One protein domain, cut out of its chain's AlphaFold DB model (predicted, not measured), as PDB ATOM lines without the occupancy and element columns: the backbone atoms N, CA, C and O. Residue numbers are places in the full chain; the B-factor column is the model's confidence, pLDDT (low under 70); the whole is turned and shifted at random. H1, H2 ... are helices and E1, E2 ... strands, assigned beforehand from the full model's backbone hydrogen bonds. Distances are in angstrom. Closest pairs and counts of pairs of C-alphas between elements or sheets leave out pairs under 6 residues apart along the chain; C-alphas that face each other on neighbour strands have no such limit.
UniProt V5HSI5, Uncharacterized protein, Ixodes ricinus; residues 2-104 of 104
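What this domain is: This is residues 2 to 104 of the 104 residues of an uncharacterized protein of Ixodes ricinus (UniProt V5HSI5). A long arm, with the free helix H1 at its far end, leads to a twisted sheet of four strands, three long ones, E2, E3 and E4, and the short E1 at one edge. Residues 2 to 25, of which 2 to 17 belong to H1, and residues 28 to 35, of which 30 to 33 belong to the small H2, stick out from this sheet; the small H3 only grazes it. The printed part has 103 residues, with four named helices and four named strands in the order H1 H2 H3 E1 H4 E2 E3 E4; the sheet runs E1 - E2 - E3 - E4, antiparallel throughout, and the class is mixed, helices and strands. The whole is extended, with a radius of gyration of the C-alphas of 23.1 A, and spans 80 by 41 by 20 A.

How they stand to each other: H1, residues 2 to 17, and H2, residues 30 to 33, are apart, and neither is on the sheet. H3, residues 38 to 42, only grazes the sheet with its residues 39 to 42; its closest C-alphas to E2, residues 65 to 76, are those of Leu 42 and Val 71, 6.9 A apart. E1, residues 48 to 50, is an edge strand, antiparallel to E2 at 150 degrees, with N 49 and O 69 2.9 A apart. H4, residues 60 to 63, is not on the sheet, but only just, with 4 pairs of C-alphas within 10 A. E2 and E3, residues 81 to 91, form a hairpin at 160 degrees, with N 70 and O 86 2.9 A apart. E3 and E4, residues 94 to 103, form another at 162 degrees, with N 87 and O 98 2.8 A apart. E2, E3 and E4 are a meander, each strand the antiparallel neighbour of the one before. Every O i to N i+4 pair is within hydrogen-bond range in H1 and H3; H2 and H4 are too short for such a pair.

Where its parts are: H1 begins at C-alpha 2, (-24.519, 30.379, -42.314), and is 23.3 A long. H2 is 5.2 A long, H3 6.1 A, E1 6.7 A and H4 5.4 A. E2 begins at C-alpha 65, (-32.457, -40.255, -41.341), and is 32.0 A long; E3 is 32.3 A long. E4 is 29.9 A long and ends at C-alpha 103, (-18.491, -23.442, -57.224).

The domain as a whole: The two C-alphas farthest apart, those of Lys 2 and Asn 93, are 80.8 A apart. The printed part has no cut, and the link from H1 to H2, 12 residues, is long. The mean pLDDT of the printed part is 76.8; it is under 70 in 28 residues, among them 13 to 22 and 73 to 83.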
ATOM      1  N   LYS A   2     -23.640  31.188 -41.434       64.38
ATOM      2  CA  LYS A   2     -24.519  30.379 -42.314       64.38
ATOM      3  C   LYS A   2     -23.910  29.050 -42.815       64.38
ATOM      4  O   LYS A   2     -24.589  28.033 -42.819       64.38
ATOM      5  N   HIS A   3     -22.620  29.042 -43.164       69.50
ATOM      6  CA  HIS A   3     -21.918  27.835 -43.629       69.50
ATOM      7  C   HIS A   3     -21.670  26.797 -42.525       69.50
ATOM      8  O   HIS A   3     -21.672  25.604 -42.803       69.50
ATOM      9  N   ALA A   4     -21.518  27.232 -41.270       74.94
ATOM     10  CA  ALA A   4     -21.309  26.324 -40.144       74.94
ATOM     11  C   ALA A   4     -22.573  25.500 -39.847       74.94
ATOM     12  O   ALA A   4     -22.484  24.293 -39.664       74.94
ATOM     13  N   TYR A   5     -23.757  26.122 -39.899       76.44
ATOM     14  CA  TYR A   5     -25.033  25.415 -39.732       76.44
ATOM     15  C   TYR A   5     -25.291  24.380 -40.831       76.44
ATOM     16  O   TYR A   5     -25.835  23.314 -40.556       76.44
ATOM     17  N   TRP A   6     -24.865  24.666 -42.063       78.38
ATOM     18  CA  TRP A   6     -24.984  23.727 -43.179       78.38
ATOM     19  C   TRP A   6     -24.085  22.498 -42.999       78.38
ATOM     20  O   TRP A   6     -24.545  21.373 -43.169       78.38
ATOM     21  N   LEU A   7     -22.837  22.700 -42.565       79.25
ATOM     22  CA  LEU A   7     -21.910  21.604 -42.268       79.25
ATOM     23  C   LEU A   7     -22.369  20.762 -41.069       79.25
ATOM     24  O   LEU A   7     -22.295  19.538 -41.118       79.25
ATOM     25  N   ILE A   8     -22.901  21.399 -40.021       81.25
ATOM     26  CA  ILE A   8     -23.462  20.700 -38.856       81.25
ATOM     27  C   ILE A   8     -24.680  19.864 -39.270       81.25
ATOM     28  O   ILE A   8     -24.791  18.706 -38.880       81.25
ATOM     29  N   SER A   9     -25.571  20.409 -40.103       80.00
ATOM     30  CA  SER A   9     -26.724  19.664 -40.616       80.00
ATOM     31  C   SER A   9     -26.297  18.456 -41.459       80.00
ATOM     32  O   SER A   9     -26.826  17.368 -41.247       80.00
ATOM     33  N   LEU A  10     -25.302  18.608 -42.342       79.25
ATOM     34  CA  LEU A  10     -24.737  17.500 -43.123       79.25
ATOM     35  C   LEU A  10     -24.116  16.411 -42.237       79.25
ATOM     36  O   LEU A  10     -24.267  15.229 -42.534       79.25
ATOM     37  N   TYR A  11     -23.468  16.795 -41.136       77.12
ATOM     38  CA  TYR A  11     -22.899  15.851 -40.174       77.12
ATOM     39  C   TYR A  11     -23.982  14.999 -39.498       77.12
ATOM     40  O   TYR A  11     -23.865  13.777 -39.449       77.12
ATOM     41  N   PHE A  12     -25.082  15.614 -39.049       72.50
ATOM     42  CA  PHE A  12     -26.215  14.869 -38.488       72.50
ATOM     43  C   PHE A  12     -26.882  13.946 -39.519       72.50
ATOM     44  O   PHE A  12     -27.248  12.825 -39.171       72.50
ATOM     45  N   PHE A  13     -26.991  14.365 -40.787       69.56
ATOM     46  CA  PHE A  13     -27.486  13.494 -41.861       69.56
ATOM     47  C   PHE A  13     -26.556  12.304 -42.133       69.56
ATOM     48  O   PHE A  13     -27.049  11.196 -42.314       69.56
ATOM     49  N   ALA A  14     -25.234  12.494 -42.112       69.69
ATOM     50  CA  ALA A  14     -24.275  11.402 -42.283       69.69
ATOM     51  C   ALA A  14     -24.343  10.379 -41.134       69.69
ATOM     52  O   ALA A  14     -24.356   9.179 -41.385       69.69
ATOM     53  N   VAL A  15     -24.469  10.842 -39.886       65.56
ATOM     54  CA  VAL A  15     -24.611   9.969 -38.705       65.56
ATOM     55  C   VAL A  15     -25.946   9.212 -38.705       65.56
ATOM     56  O   VAL A  15     -25.994   8.058 -38.292       65.56
ATOM     57  N   LEU A  16     -27.030   9.819 -39.205       61.09
ATOM     58  CA  LEU A  16     -28.323   9.138 -39.377       61.09
ATOM     59  C   LEU A  16     -28.289   8.068 -40.479       61.09
ATOM     60  O   LEU A  16     -29.001   7.074 -40.373       61.09
ATOM     61  N   VAL A  17     -27.466   8.253 -41.517       60.44
ATOM     62  CA  VAL A  17     -27.230   7.245 -42.568       60.44
ATOM     63  C   VAL A  17     -26.317   6.112 -42.070       60.44
ATOM     64  O   VAL A  17     -26.454   4.986 -42.537       60.44
ATOM     65  N   ASP A  18     -25.444   6.380 -41.092       57.91
ATOM     66  CA  ASP A  18     -24.572   5.385 -40.440       57.91
ATOM     67  C   ASP A  18     -25.235   4.659 -39.246       57.91
ATOM     68  O   ASP A  18     -24.642   3.792 -38.600       57.91
ATOM     69  N   ALA A  19     -26.498   4.965 -38.937       56.12
ATOM     70  CA  ALA A  19     -27.273   4.162 -38.002       56.12
ATOM     71  C   ALA A  19     -27.516   2.781 -38.624       56.12
ATOM     72  O   ALA A  19     -28.346   2.663 -39.520       56.12
ATOM     73  N   LYS A  20     -26.807   1.738 -38.157       62.59
ATOM     74  CA  LYS A  20     -27.023   0.339 -38.575       62.59
ATOM     75  C   LYS A  20     -28.504  -0.029 -38.393       62.59
ATOM     76  O   LYS A  20     -28.922  -0.256 -37.255       62.59
ATOM     77  N   PRO A  21     -29.326  -0.078 -39.455       55.03
ATOM     78  CA  PRO A  21     -30.739  -0.337 -39.294       55.03
ATOM     79  C   PRO A  21     -30.930  -1.852 -39.291       55.03
ATOM     80  O   PRO A  21     -30.851  -2.492 -40.336       55.03
ATOM     81  N   GLY A  22     -31.192  -2.418 -38.113       67.25
ATOM     82  CA  GLY A  22     -31.606  -3.814 -37.949       67.25
ATOM     83  C   GLY A  22     -30.574  -4.728 -37.289       67.25
ATOM     84  O   GLY A  22     -29.430  -4.348 -37.039       67.25
ATOM     85  N   ASP A  23     -31.019  -5.947 -36.977       77.19
ATOM     86  CA  ASP A  23     -30.167  -7.011 -36.449       77.19
ATOM     87  C   ASP A  23     -29.053  -7.333 -37.449       77.19
ATOM     88  O   ASP A  23     -29.323  -7.769 -38.572       77.19
ATOM     89  N   VAL A  24     -27.796  -7.155 -37.029       77.62
ATOM     90  CA  VAL A  24     -26.641  -7.636 -37.796       77.62
ATOM     91  C   VAL A  24     -26.707  -9.155 -37.795       77.62
ATOM     92  O   VAL A  24     -26.595  -9.800 -36.748       77.62
ATOM     93  N   ARG A  25     -26.934  -9.738 -38.969       84.56
ATOM     94  CA  ARG A  25     -27.003 -11.189 -39.101       84.56
ATOM     95  C   ARG A  25     -25.601 -11.790 -39.037       84.56
ATOM     96  O   ARG A  25     -24.605 -11.125 -39.299       84.56
ATOM     97  N   VAL A  26     -25.520 -13.070 -38.681       87.56
ATOM     98  CA  VAL A  26     -24.241 -13.776 -38.488       87.56
ATOM     99  C   VAL A  26     -23.373 -13.757 -39.755       87.56
ATOM    100  O   VAL A  26     -22.154 -13.789 -39.653       87.56
ATOM    101  N   ASP A  27     -23.970 -13.695 -40.945       85.69
ATOM    102  CA  ASP A  27     -23.288 -13.531 -42.239       85.69
ATOM    103  C   ASP A  27     -22.647 -12.144 -42.439       85.69
ATOM    104  O   ASP A  27     -21.685 -12.010 -43.192       85.69
ATOM    105  N   GLU A  28     -23.127 -11.123 -41.730       85.94
ATOM    106  CA  GLU A  28     -22.668  -9.733 -41.839       85.94
ATOM    107  C   GLU A  28     -21.825  -9.282 -40.632       85.94
ATOM    108  O   GLU A  28     -21.202  -8.221 -40.681       85.94
ATOM    109  N   ASP A  29     -21.773 -10.078 -39.559       88.06
ATOM    110  CA  ASP A  29     -21.018  -9.767 -38.344       88.06
ATOM    111  C   ASP A  29     -19.522 -10.131 -38.496       88.06
ATOM    112  O   ASP A  29     -19.176 -11.318 -38.591       88.06
ATOM    113  N   PRO A  30     -18.602  -9.143 -38.442       89.88
ATOM    114  CA  PRO A  30     -17.164  -9.373 -38.576       89.88
ATOM    115  C   PRO A  30     -16.571 -10.338 -37.549       89.88
ATOM    116  O   PRO A  30     -15.565 -10.992 -37.832       89.88
ATOM    117  N   ASN A  31     -17.193 -10.469 -36.374       92.56
ATOM    118  CA  ASN A  31     -16.758 -11.421 -35.353       92.56
ATOM    119  C   ASN A  31     -16.898 -12.877 -35.826       92.56
ATOM    120  O   ASN A  31     -16.216 -13.760 -35.302       92.56
ATOM    121  N   TYR A  32     -17.758 -13.132 -36.819       90.19
ATOM    122  CA  TYR A  32     -18.043 -14.470 -37.329       90.19
ATOM    123  C   TYR A  32     -17.362 -14.806 -38.656       90.19
ATOM    124  O   TYR A  32     -17.261 -15.990 -38.988       90.19
ATOM    125  N   TRP A  33     -16.817 -13.823 -39.381       90.19
ATOM    126  CA  TRP A  33     -16.179 -14.045 -40.687       90.19
ATOM    127  C   TRP A  33     -15.066 -15.098 -40.643       90.19
ATOM    128  O   TRP A  33     -14.974 -15.947 -41.529       90.19
ATOM    129  N   GLY A  34     -14.267 -15.118 -39.570       91.19
ATOM    130  CA  GLY A  34     -13.198 -16.109 -39.383       91.19
ATOM    131  C   GLY A  34     -13.683 -17.562 -39.260       91.19
ATOM    132  O   GLY A  34     -12.900 -18.493 -39.464       91.19
ATOM    133  N   TYR A  35     -14.967 -17.771 -38.958       90.50
ATOM    134  CA  TYR A  35     -15.585 -19.090 -38.802       90.50
ATOM    135  C   TYR A  35     -16.432 -19.509 -40.016       90.50
ATOM    136  O   TYR A  35     -16.947 -20.626 -40.036       90.50
ATOM    137  N   GLN A  36     -16.563 -18.652 -41.033       88.25
ATOM    138  CA  GLN A  36     -17.424 -18.868 -42.206       88.25
ATOM    139  C   GLN A  36     -16.658 -19.287 -43.472       88.25
ATOM    140  O   GLN A  36     -17.199 -19.260 -44.578       88.25
ATOM    141  N   ASP A  37     -15.404 -19.724 -43.334       87.81
ATOM    142  CA  ASP A  37     -14.608 -20.209 -44.462       87.81
ATOM    143  C   ASP A  37     -15.047 -21.617 -44.905       87.81
ATOM    144  O   ASP A  37     -14.643 -22.650 -44.356       87.81
ATOM    145  N   ILE A  38     -15.862 -21.652 -45.959       81.69
ATOM    146  CA  ILE A  38     -16.353 -22.890 -46.563       81.69
ATOM    147  C   ILE A  38     -15.242 -23.721 -47.224       81.69
ATOM    148  O   ILE A  38     -15.319 -24.951 -47.210       81.69
ATOM    149  N   LYS A  39     -14.177 -23.095 -47.755       81.12
ATOM    150  CA  LYS A  39     -13.038 -23.825 -48.343       81.12
ATOM    151  C   LYS A  39     -12.333 -24.618 -47.250       81.12
ATOM    152  O   LYS A  39     -12.076 -25.806 -47.442       81.12
ATOM    153  N   LYS A  40     -12.104 -23.989 -46.095       84.94
ATOM    154  CA  LYS A  40     -11.523 -24.629 -44.910       84.94
ATOM    155  C   LYS A  40     -12.417 -25.733 -44.346       84.94
ATOM    156  O   LYS A  40     -11.915 -26.810 -44.023       84.94
ATOM    157  N   ALA A  41     -13.728 -25.497 -44.260       83.50
ATOM    158  CA  ALA A  41     -14.683 -26.496 -43.781       83.50
ATOM    159  C   ALA A  41     -14.681 -27.765 -44.653       83.50
ATOM    160  O   ALA A  41     -14.663 -28.877 -44.131       83.50
ATOM    161  N   LEU A  42     -14.628 -27.606 -45.980       79.50
ATOM    162  CA  LEU A  42     -14.623 -28.716 -46.941       79.50
ATOM    163  C   LEU A  42     -13.236 -29.366 -47.121       79.50
ATOM    164  O   LEU A  42     -13.124 -30.508 -47.575       79.50
ATOM    165  N   SER A  43     -12.156 -28.668 -46.761       79.38
ATOM    166  CA  SER A  43     -10.788 -29.197 -46.797       79.38
ATOM    167  C   SER A  43     -10.348 -29.885 -45.502       79.38
ATOM    168  O   SER A  43      -9.162 -30.177 -45.361       79.38
ATOM    169  N   ASN A  44     -11.258 -30.153 -44.565       82.44
ATOM    170  CA  ASN A  44     -10.938 -30.853 -43.322       82.44
ATOM    171  C   ASN A  44     -10.407 -32.289 -43.578       82.44
ATOM    172  O   ASN A  44     -10.474 -32.823 -44.696       82.44
ATOM    173  N   LYS A  45      -9.838 -32.906 -42.533       84.06
ATOM    174  CA  LYS A  45      -9.330 -34.289 -42.585       84.06
ATOM    175  C   LYS A  45     -10.471 -35.294 -42.787       84.06
ATOM    176  O   LYS A  45     -10.325 -36.240 -43.558       84.06
ATOM    177  N   ASP A  46     -11.612 -35.040 -42.152       84.75
ATOM    178  CA  ASP A  46     -12.791 -35.901 -42.198       84.75
ATOM    179  C   ASP A  46     -13.714 -35.537 -43.363       84.75
ATOM    180  O   ASP A  46     -14.643 -34.740 -43.238       84.75
ATOM    181  N   LYS A  47     -13.506 -36.192 -44.508       84.31
ATOM    182  CA  LYS A  47     -14.304 -35.960 -45.725       84.31
ATOM    183  C   LYS A  47     -15.789 -36.286 -45.580       84.31
ATOM    184  O   LYS A  47     -16.576 -35.845 -46.414       84.31
ATOM    185  N   LYS A  48     -16.175 -37.028 -44.537       87.06
ATOM    186  CA  LYS A  48     -17.556 -37.408 -44.233       87.06
ATOM    187  C   LYS A  48     -18.071 -36.644 -43.016       87.06
ATOM    188  O   LYS A  48     -17.583 -36.834 -41.909       87.06
ATOM    189  N   SER A  49     -19.098 -35.826 -43.222       87.06
ATOM    190  CA  SER A  49     -19.756 -35.040 -42.173       87.06
ATOM    191  C   SER A  49     -21.204 -35.490 -41.983       87.06
ATOM    192  O   SER A  49     -21.970 -35.554 -42.944       87.06
ATOM    193  N   TRP A  50     -21.589 -35.793 -40.742       89.12
ATOM    194  CA  TRP A  50     -22.923 -36.286 -40.380       89.12
ATOM    195  C   TRP A  50     -23.821 -35.171 -39.840       89.12
ATOM    196  O   TRP A  50     -23.388 -34.326 -39.059       89.12
ATOM    197  N   MET A  51     -25.102 -35.200 -40.203       88.25
ATOM    198  CA  MET A  51     -26.113 -34.280 -39.680       88.25
ATOM    199  C   MET A  51     -26.788 -34.883 -38.446       88.25
ATOM    200  O   MET A  51     -27.724 -35.676 -38.562       88.25
ATOM    201  N   PHE A  52     -26.320 -34.485 -37.262       88.31
ATOM    202  CA  PHE A  52     -26.881 -34.930 -35.981       88.31
ATOM    203  C   PHE A  52     -28.126 -34.141 -35.572       88.31
ATOM    204  O   PHE A  52     -29.115 -34.723 -35.127       88.31
ATOM    205  N   TYR A  53     -28.097 -32.821 -35.763       88.94
ATOM    206  CA  TYR A  53     -29.164 -31.920 -35.343       88.94
ATOM    207  C   TYR A  53     -29.695 -31.113 -36.523       88.94
ATOM    208  O   TYR A  53     -28.947 -30.701 -37.409       88.94
ATOM    209  N   ARG A  54     -31.007 -30.871 -36.518       87.19
ATOM    210  CA  ARG A  54     -31.674 -29.901 -37.391       87.19
ATOM    211  C   ARG A  54     -32.963 -29.419 -36.744       87.19
ATOM    212  O   ARG A  54     -33.618 -30.164 -36.017       87.19
ATOM    213  N   THR A  55     -33.362 -28.201 -37.073       87.19
ATOM    214  CA  THR A  55     -34.610 -27.586 -36.600       87.19
ATOM    215  C   THR A  55     -35.783 -27.798 -37.555       87.19
ATOM    216  O   THR A  55     -36.926 -27.577 -37.168       87.19
ATOM    217  N   LEU A  56     -35.526 -28.269 -38.782       84.50
ATOM    218  CA  LEU A  56     -36.557 -28.530 -39.784       84.50
ATOM    219  C   LEU A  56     -37.531 -29.615 -39.296       84.50
ATOM    220  O   LEU A  56     -37.176 -30.795 -39.218       84.50
ATOM    221  N   ARG A  57     -38.769 -29.209 -38.998       80.44
ATOM    222  CA  ARG A  57     -39.870 -30.069 -38.540       80.44
ATOM    223  C   ARG A  57     -40.982 -30.105 -39.594       80.44
ATOM    224  O   ARG A  57     -41.135 -29.170 -40.369       80.44
ATOM    225  N   SER A  58     -41.729 -31.208 -39.632       80.75
ATOM    226  CA  SER A  58     -42.995 -31.328 -40.382       80.75
ATOM    227  C   SER A  58     -42.926 -31.205 -41.915       80.75
ATOM    228  O   SER A  58     -43.912 -30.855 -42.549       80.75
ATOM    229  N   THR A  59     -41.792 -31.548 -42.536       85.00
ATOM    230  CA  THR A  59     -41.674 -31.687 -44.004       85.00
ATOM    231  C   THR A  59     -41.330 -33.125 -44.385       85.00
ATOM    232  O   THR A  59     -40.781 -33.870 -43.571       85.00
ATOM    233  N   ASP A  60     -41.561 -33.535 -45.635       82.12
ATOM    234  CA  ASP A  60     -41.097 -34.853 -46.100       82.12
ATOM    235  C   ASP A  60     -39.575 -35.003 -45.988       82.12
ATOM    236  O   ASP A  60     -39.074 -36.067 -45.626       82.12
ATOM    237  N   ARG A  61     -38.828 -33.906 -46.178       77.56
ATOM    238  CA  ARG A  61     -37.375 -33.857 -45.941       77.56
ATOM    239  C   ARG A  61     -37.017 -34.120 -44.475       77.56
ATOM    240  O   ARG A  61     -35.968 -34.705 -44.203       77.56
ATOM    241  N   ALA A  62     -37.891 -33.761 -43.532       82.62
ATOM    242  CA  ALA A  62     -37.711 -34.042 -42.108       82.62
ATOM    243  C   ALA A  62     -37.833 -35.540 -41.757       82.62
ATOM    244  O   ALA A  62     -37.450 -35.932 -40.653       82.62
ATOM    245  N   LYS A  63     -38.296 -36.396 -42.682       83.12
ATOM    246  CA  LYS A  63     -38.316 -37.860 -42.507       83.12
ATOM    247  C   LYS A  63     -36.960 -38.516 -42.794       83.12
ATOM    248  O   LYS A  63     -36.749 -39.655 -42.379       83.12
ATOM    249  N   ASN A  64     -36.041 -37.817 -43.469       85.06
ATOM    250  CA  ASN A  64     -34.716 -38.341 -43.808       85.06
ATOM    251  C   ASN A  64     -33.890 -38.598 -42.544       85.06
ATOM    252  O   ASN A  64     -33.719 -37.691 -41.726       85.06
ATOM    253  N   LYS A  65     -33.349 -39.805 -42.412       83.38
ATOM    254  CA  LYS A  65     -32.457 -40.255 -41.341       83.38
ATOM    255  C   LYS A  65     -31.062 -40.533 -41.893       83.38
ATOM    256  O   LYS A  65     -30.899 -40.708 -43.101       83.38
ATOM    257  N   CYS A  66     -30.081 -40.592 -40.989       85.75
ATOM    258  CA  CYS A  66     -28.693 -40.942 -41.306       85.75
ATOM    259  C   CYS A  66     -28.099 -40.050 -42.405       85.75
ATOM    260  O   CYS A  66     -27.425 -40.545 -43.300       85.75
ATOM    261  N   VAL A  67     -28.405 -38.751 -42.370       85.56
ATOM    262  CA  VAL A  67     -27.972 -37.825 -43.417       85.56
ATOM    263  C   VAL A  67     -26.494 -37.506 -43.227       85.56
ATOM    264  O   VAL A  67     -26.101 -37.044 -42.156       85.56
ATOM    265  N   TYR A  68     -25.694 -37.730 -44.263       87.12
ATOM    266  CA  TYR A  68     -24.290 -37.333 -44.293       87.12
ATOM    267  C   TYR A  68     -23.933 -36.725 -45.646       87.12
ATOM    268  O   TYR A  68     -24.600 -36.992 -46.646       87.12
ATOM    269  N   ALA A  69     -22.883 -35.912 -45.641       85.69
ATOM    270  CA  ALA A  69     -22.231 -35.385 -46.826       85.69
ATOM    271  C   ALA A  69     -20.813 -35.957 -46.906       85.69
ATOM    272  O   ALA A  69     -20.087 -35.937 -45.910       85.69
ATOM    273  N   GLU A  70     -20.425 -36.463 -48.071       87.31
ATOM    274  CA  GLU A  70     -19.061 -36.910 -48.347       87.31
ATOM    275  C   GLU A  70     -18.450 -36.076 -49.467       87.31
ATOM    276  O   GLU A  70     -18.959 -36.074 -50.585       87.31
ATOM    277  N   VAL A  71     -17.374 -35.351 -49.160       83.50
ATOM    278  CA  VAL A  71     -16.672 -34.515 -50.135       83.50
ATOM    279  C   VAL A  71     -15.894 -35.409 -51.095       83.50
ATOM    280  O   VAL A  71     -14.878 -35.998 -50.723       83.50
ATOM    281  N   LYS A  72     -16.366 -35.477 -52.340       76.44
ATOM    282  CA  LYS A  72     -15.641 -36.060 -53.466       76.44
ATOM    283  C   LYS A  72     -14.712 -34.997 -54.039       76.44
ATOM    284  O   LYS A  72     -15.034 -33.813 -54.022       76.44
ATOM    285  N   GLU A  73     -13.523 -35.438 -54.428       68.50
ATOM    286  CA  GLU A  73     -12.341 -34.624 -54.727       68.50
ATOM    287  C   GLU A  73     -12.612 -33.324 -55.500       68.50
ATOM    288  O   GLU A  73     -13.565 -33.200 -56.270       68.50
ATOM    289  N   LYS A  74     -11.720 -32.346 -55.302       64.88
ATOM    290  CA  LYS A  74     -11.748 -31.062 -56.005       64.88
ATOM    291  C   LYS A  74     -11.678 -31.323 -57.510       64.88
ATOM    292  O   LYS A  74     -10.638 -31.751 -58.002       64.88
ATOM    293  N   GLN A  75     -12.762 -31.052 -58.233       63.25
ATOM    294  CA  GLN A  75     -12.691 -31.016 -59.689       63.25
ATOM    295  C   GLN A  75     -12.119 -29.660 -60.073       63.25
ATOM    296  O   GLN A  75     -12.765 -28.627 -59.892       63.25
ATOM    297  N   ASP A  76     -10.889 -29.671 -60.573       59.88
ATOM    298  CA  ASP A  76     -10.285 -28.489 -61.161       59.88
ATOM    299  C   ASP A  76     -10.906 -28.274 -62.549       59.88
ATOM    300  O   ASP A  76     -10.500 -28.873 -63.545       59.88
ATOM    301  N   ARG A  77     -11.980 -27.478 -62.602       56.38
ATOM    302  CA  ARG A  77     -12.587 -27.011 -63.857       56.38
ATOM    303  C   ARG A  77     -12.075 -25.608 -64.205       56.38
ATOM    304  O   ARG A  77     -12.854 -24.732 -64.578       56.38
ATOM    305  N   GLY A  78     -10.769 -25.374 -64.062       63.38
ATOM    306  CA  GLY A  78     -10.132 -24.084 -64.328       63.38
ATOM    307  C   GLY A  78     -10.165 -23.147 -63.114       63.38
ATOM    308  O   GLY A  78      -9.913 -23.557 -61.992       63.38
ATOM    309  N   LYS A  79     -10.482 -21.856 -63.299       53.62
ATOM    310  CA  LYS A  79     -10.437 -20.837 -62.217       53.62
ATOM    311  C   LYS A  79     -11.454 -21.035 -61.075       53.62
ATOM    312  O   LYS A  79     -11.462 -20.230 -60.149       53.62
ATOM    313  N   VAL A  80     -12.318 -22.047 -61.146       57.75
ATOM    314  CA  VAL A  80     -13.422 -22.261 -60.206       57.75
ATOM    315  C   VAL A  80     -13.199 -23.566 -59.462       57.75
ATOM    316  O   VAL A  80     -13.155 -24.642 -60.060       57.75
ATOM    317  N   LEU A  81     -13.087 -23.468 -58.138       61.81
ATOM    318  CA  LEU A  81     -12.965 -24.637 -57.286       61.81
ATOM    319  C   LEU A  81     -14.346 -25.281 -57.162       61.81
ATOM    320  O   LEU A  81     -15.207 -24.758 -56.454       61.81
ATOM    321  N   GLN A  82     -14.552 -26.415 -57.833       67.94
ATOM    322  CA  GLN A  82     -15.790 -27.173 -57.713       67.94
ATOM    323  C   GLN A  82     -15.633 -28.274 -56.663       67.94
ATOM    324  O   GLN A  82     -14.823 -29.191 -56.814       67.94
ATOM    325  N   ILE A  83     -16.416 -28.187 -55.589       68.38
ATOM    326  CA  ILE A  83     -16.453 -29.205 -54.536       68.38
ATOM    327  C   ILE A  83     -17.782 -29.934 -54.623       68.38
ATOM    328  O   ILE A  83     -18.837 -29.329 -54.428       68.38
ATOM    329  N   CYS A  84     -17.726 -31.230 -54.919       70.12
ATOM    330  CA  CYS A  84     -18.901 -32.082 -54.997       70.12
ATOM    331  C   CYS A  84     -19.063 -32.870 -53.700       70.12
ATOM    332  O   CYS A  84     -18.119 -33.479 -53.210       70.12
ATOM    333  N   ALA A  85     -20.266 -32.866 -53.144       67.56
ATOM    334  CA  ALA A  85     -20.625 -33.651 -51.980       67.56
ATOM    335  C   ALA A  85     -21.700 -34.670 -52.353       67.56
ATOM    336  O   ALA A  85     -22.715 -34.320 -52.963       67.56
ATOM    337  N   GLU A  86     -21.494 -35.920 -51.953       74.56
ATOM    338  CA  GLU A  86     -22.550 -36.923 -51.971       74.56
ATOM    339  C   GLU A  86     -23.376 -36.817 -50.708       74.56
ATOM    340  O   GLU A  86     -22.878 -37.008 -49.600       74.56
ATOM    341  N   ILE A  87     -24.653 -36.507 -50.891       72.62
ATOM    342  CA  ILE A  87     -25.628 -36.442 -49.822       72.62
ATOM    343  C   ILE A  87     -26.420 -37.729 -49.846       72.62
ATOM    344  O   ILE A  87     -27.232 -37.962 -50.745       72.62
ATOM    345  N   TYR A  88     -26.210 -38.534 -48.818       79.88
ATOM    346  CA  TYR A  88     -27.046 -39.686 -48.554       79.88
ATOM    347  C   TYR A  88     -28.207 -39.278 -47.654       79.88
ATOM    348  O   TYR A  88     -28.027 -38.611 -46.634       79.88
ATOM    349  N   LYS A  89     -29.412 -39.713 -48.011       79.25
ATOM    350  CA  LYS A  89     -30.597 -39.634 -47.156       79.25
ATOM    351  C   LYS A  89     -31.272 -40.999 -47.119       79.25
ATOM    352  O   LYS A  89     -31.584 -41.573 -48.158       79.25
ATOM    353  N   GLY A  90     -31.511 -41.514 -45.916       73.12
ATOM    354  CA  GLY A  90     -32.189 -42.791 -45.712       73.12
ATOM    355  C   GLY A  90     -33.591 -42.627 -45.128       73.12
ATOM    356  O   GLY A  90     -33.829 -41.784 -44.265       73.12
ATOM    357  N   ARG A  91     -34.524 -43.484 -45.532       70.94
ATOM    358  CA  ARG A  91     -35.657 -43.928 -44.703       70.94
ATOM    359  C   ARG A  91     -35.356 -45.355 -44.236       70.94
ATOM    360  O   ARG A  91     -34.454 -45.987 -44.774       70.94
ATOM    361  N   ARG A  92     -36.065 -45.873 -43.218       55.94
ATOM    362  CA  ARG A  92     -35.903 -47.283 -42.794       55.94
ATOM    363  C   ARG A  92     -35.949 -48.174 -44.051       55.94
ATOM    364  O   ARG A  92     -36.984 -48.216 -44.705       55.94
ATOM    365  N   ASN A  93     -34.824 -48.814 -44.379       54.22
ATOM    366  CA  ASN A  93     -34.614 -49.746 -45.497       54.22
ATOM    367  C   ASN A  93     -34.583 -49.177 -46.937       54.22
ATOM    368  O   ASN A  93     -34.590 -49.965 -47.876       54.22
ATOM    369  N   GLN A  94     -34.509 -47.854 -47.146       65.69
ATOM    370  CA  GLN A  94     -34.338 -47.246 -48.483       65.69
ATOM    371  C   GLN A  94     -33.432 -46.012 -48.421       65.69
ATOM    372  O   GLN A  94     -33.669 -45.121 -47.607       65.69
ATOM    373  N   GLY A  95     -32.414 -45.943 -49.282       71.94
ATOM    374  CA  GLY A  95     -31.454 -44.841 -49.349       71.94
ATOM    375  C   GLY A  95     -31.430 -44.181 -50.723       71.94
ATOM    376  O   GLY A  95     -31.585 -44.855 -51.736       71.94
ATOM    377  N   GLU A  96     -31.232 -42.867 -50.753       78.12
ATOM    378  CA  GLU A  96     -31.059 -42.090 -51.980       78.12
ATOM    379  C   GLU A  96     -29.793 -41.237 -51.854       78.12
ATOM    380  O   GLU A  96     -29.602 -40.550 -50.843       78.12
ATOM    381  N   THR A  97     -28.953 -41.269 -52.885       79.38
ATOM    382  CA  THR A  97     -27.722 -40.478 -52.972       79.38
ATOM    383  C   THR A  97     -27.893 -39.400 -54.031       79.38
ATOM    384  O   THR A  97     -28.309 -39.688 -55.149       79.38
ATOM    385  N   ASN A  98     -27.571 -38.158 -53.683       78.75
ATOM    386  CA  ASN A  98     -27.546 -37.031 -54.612       78.75
ATOM    387  C   ASN A  98     -26.163 -36.384 -54.597       78.75
ATOM    388  O   ASN A  98     -25.555 -36.274 -53.535       78.75
ATOM    389  N   VAL A  99     -25.695 -35.910 -55.749       78.06
ATOM    390  CA  VAL A  99     -24.444 -35.150 -55.850       78.06
ATOM    391  C   VAL A  99     -24.785 -33.665 -55.916       78.06
ATOM    392  O   VAL A  99     -25.527 -33.240 -56.797       78.06
ATOM    393  N   ILE A 100     -24.239 -32.872 -54.995       76.06
ATOM    394  CA  ILE A 100     -24.308 -31.408 -55.046       76.06
ATOM    395  C   ILE A 100     -22.904 -30.875 -55.248       76.06
ATOM    396  O   ILE A 100     -22.024 -31.177 -54.452       76.06
ATOM    397  N   CYS A 101     -22.702 -30.056 -56.275       74.25
ATOM    398  CA  CYS A 101     -21.418 -29.422 -56.529       74.25
ATOM    399  C   CYS A 101     -21.516 -27.908 -56.334       74.25
ATOM    400  O   CYS A 101     -22.344 -27.254 -56.964       74.25
ATOM    401  N   ILE A 102     -20.656 -27.361 -55.477       72.75
ATOM    402  CA  ILE A 102     -20.569 -25.928 -55.179       72.75
ATOM    403  C   ILE A 102     -19.358 -25.360 -55.914       72.75
ATOM    404  O   ILE A 102     -18.285 -25.957 -55.877       72.75
ATOM    405  N   SER A 103     -19.551 -24.222 -56.578       74.31
ATOM    406  CA  SER A 103     -18.491 -23.442 -57.224       74.31
ATOM    407  C   SER A 103     -18.071 -22.302 -56.294       74.31
ATOM    408  O   SER A 103     -18.939 -21.550 -55.850       74.31
ATOM    409  N   LEU A 104     -16.776 -22.213 -55.973       68.19
ATOM    410  CA  LEU A 104     -16.178 -21.267 -55.013       68.19
ATOM    411  C   LEU A 104     -15.044 -20.427 -55.613       68.19
ATOM    412  O   LEU A 104     -14.531 -20.813 -56.686       68.19
TER     413      LEU A 104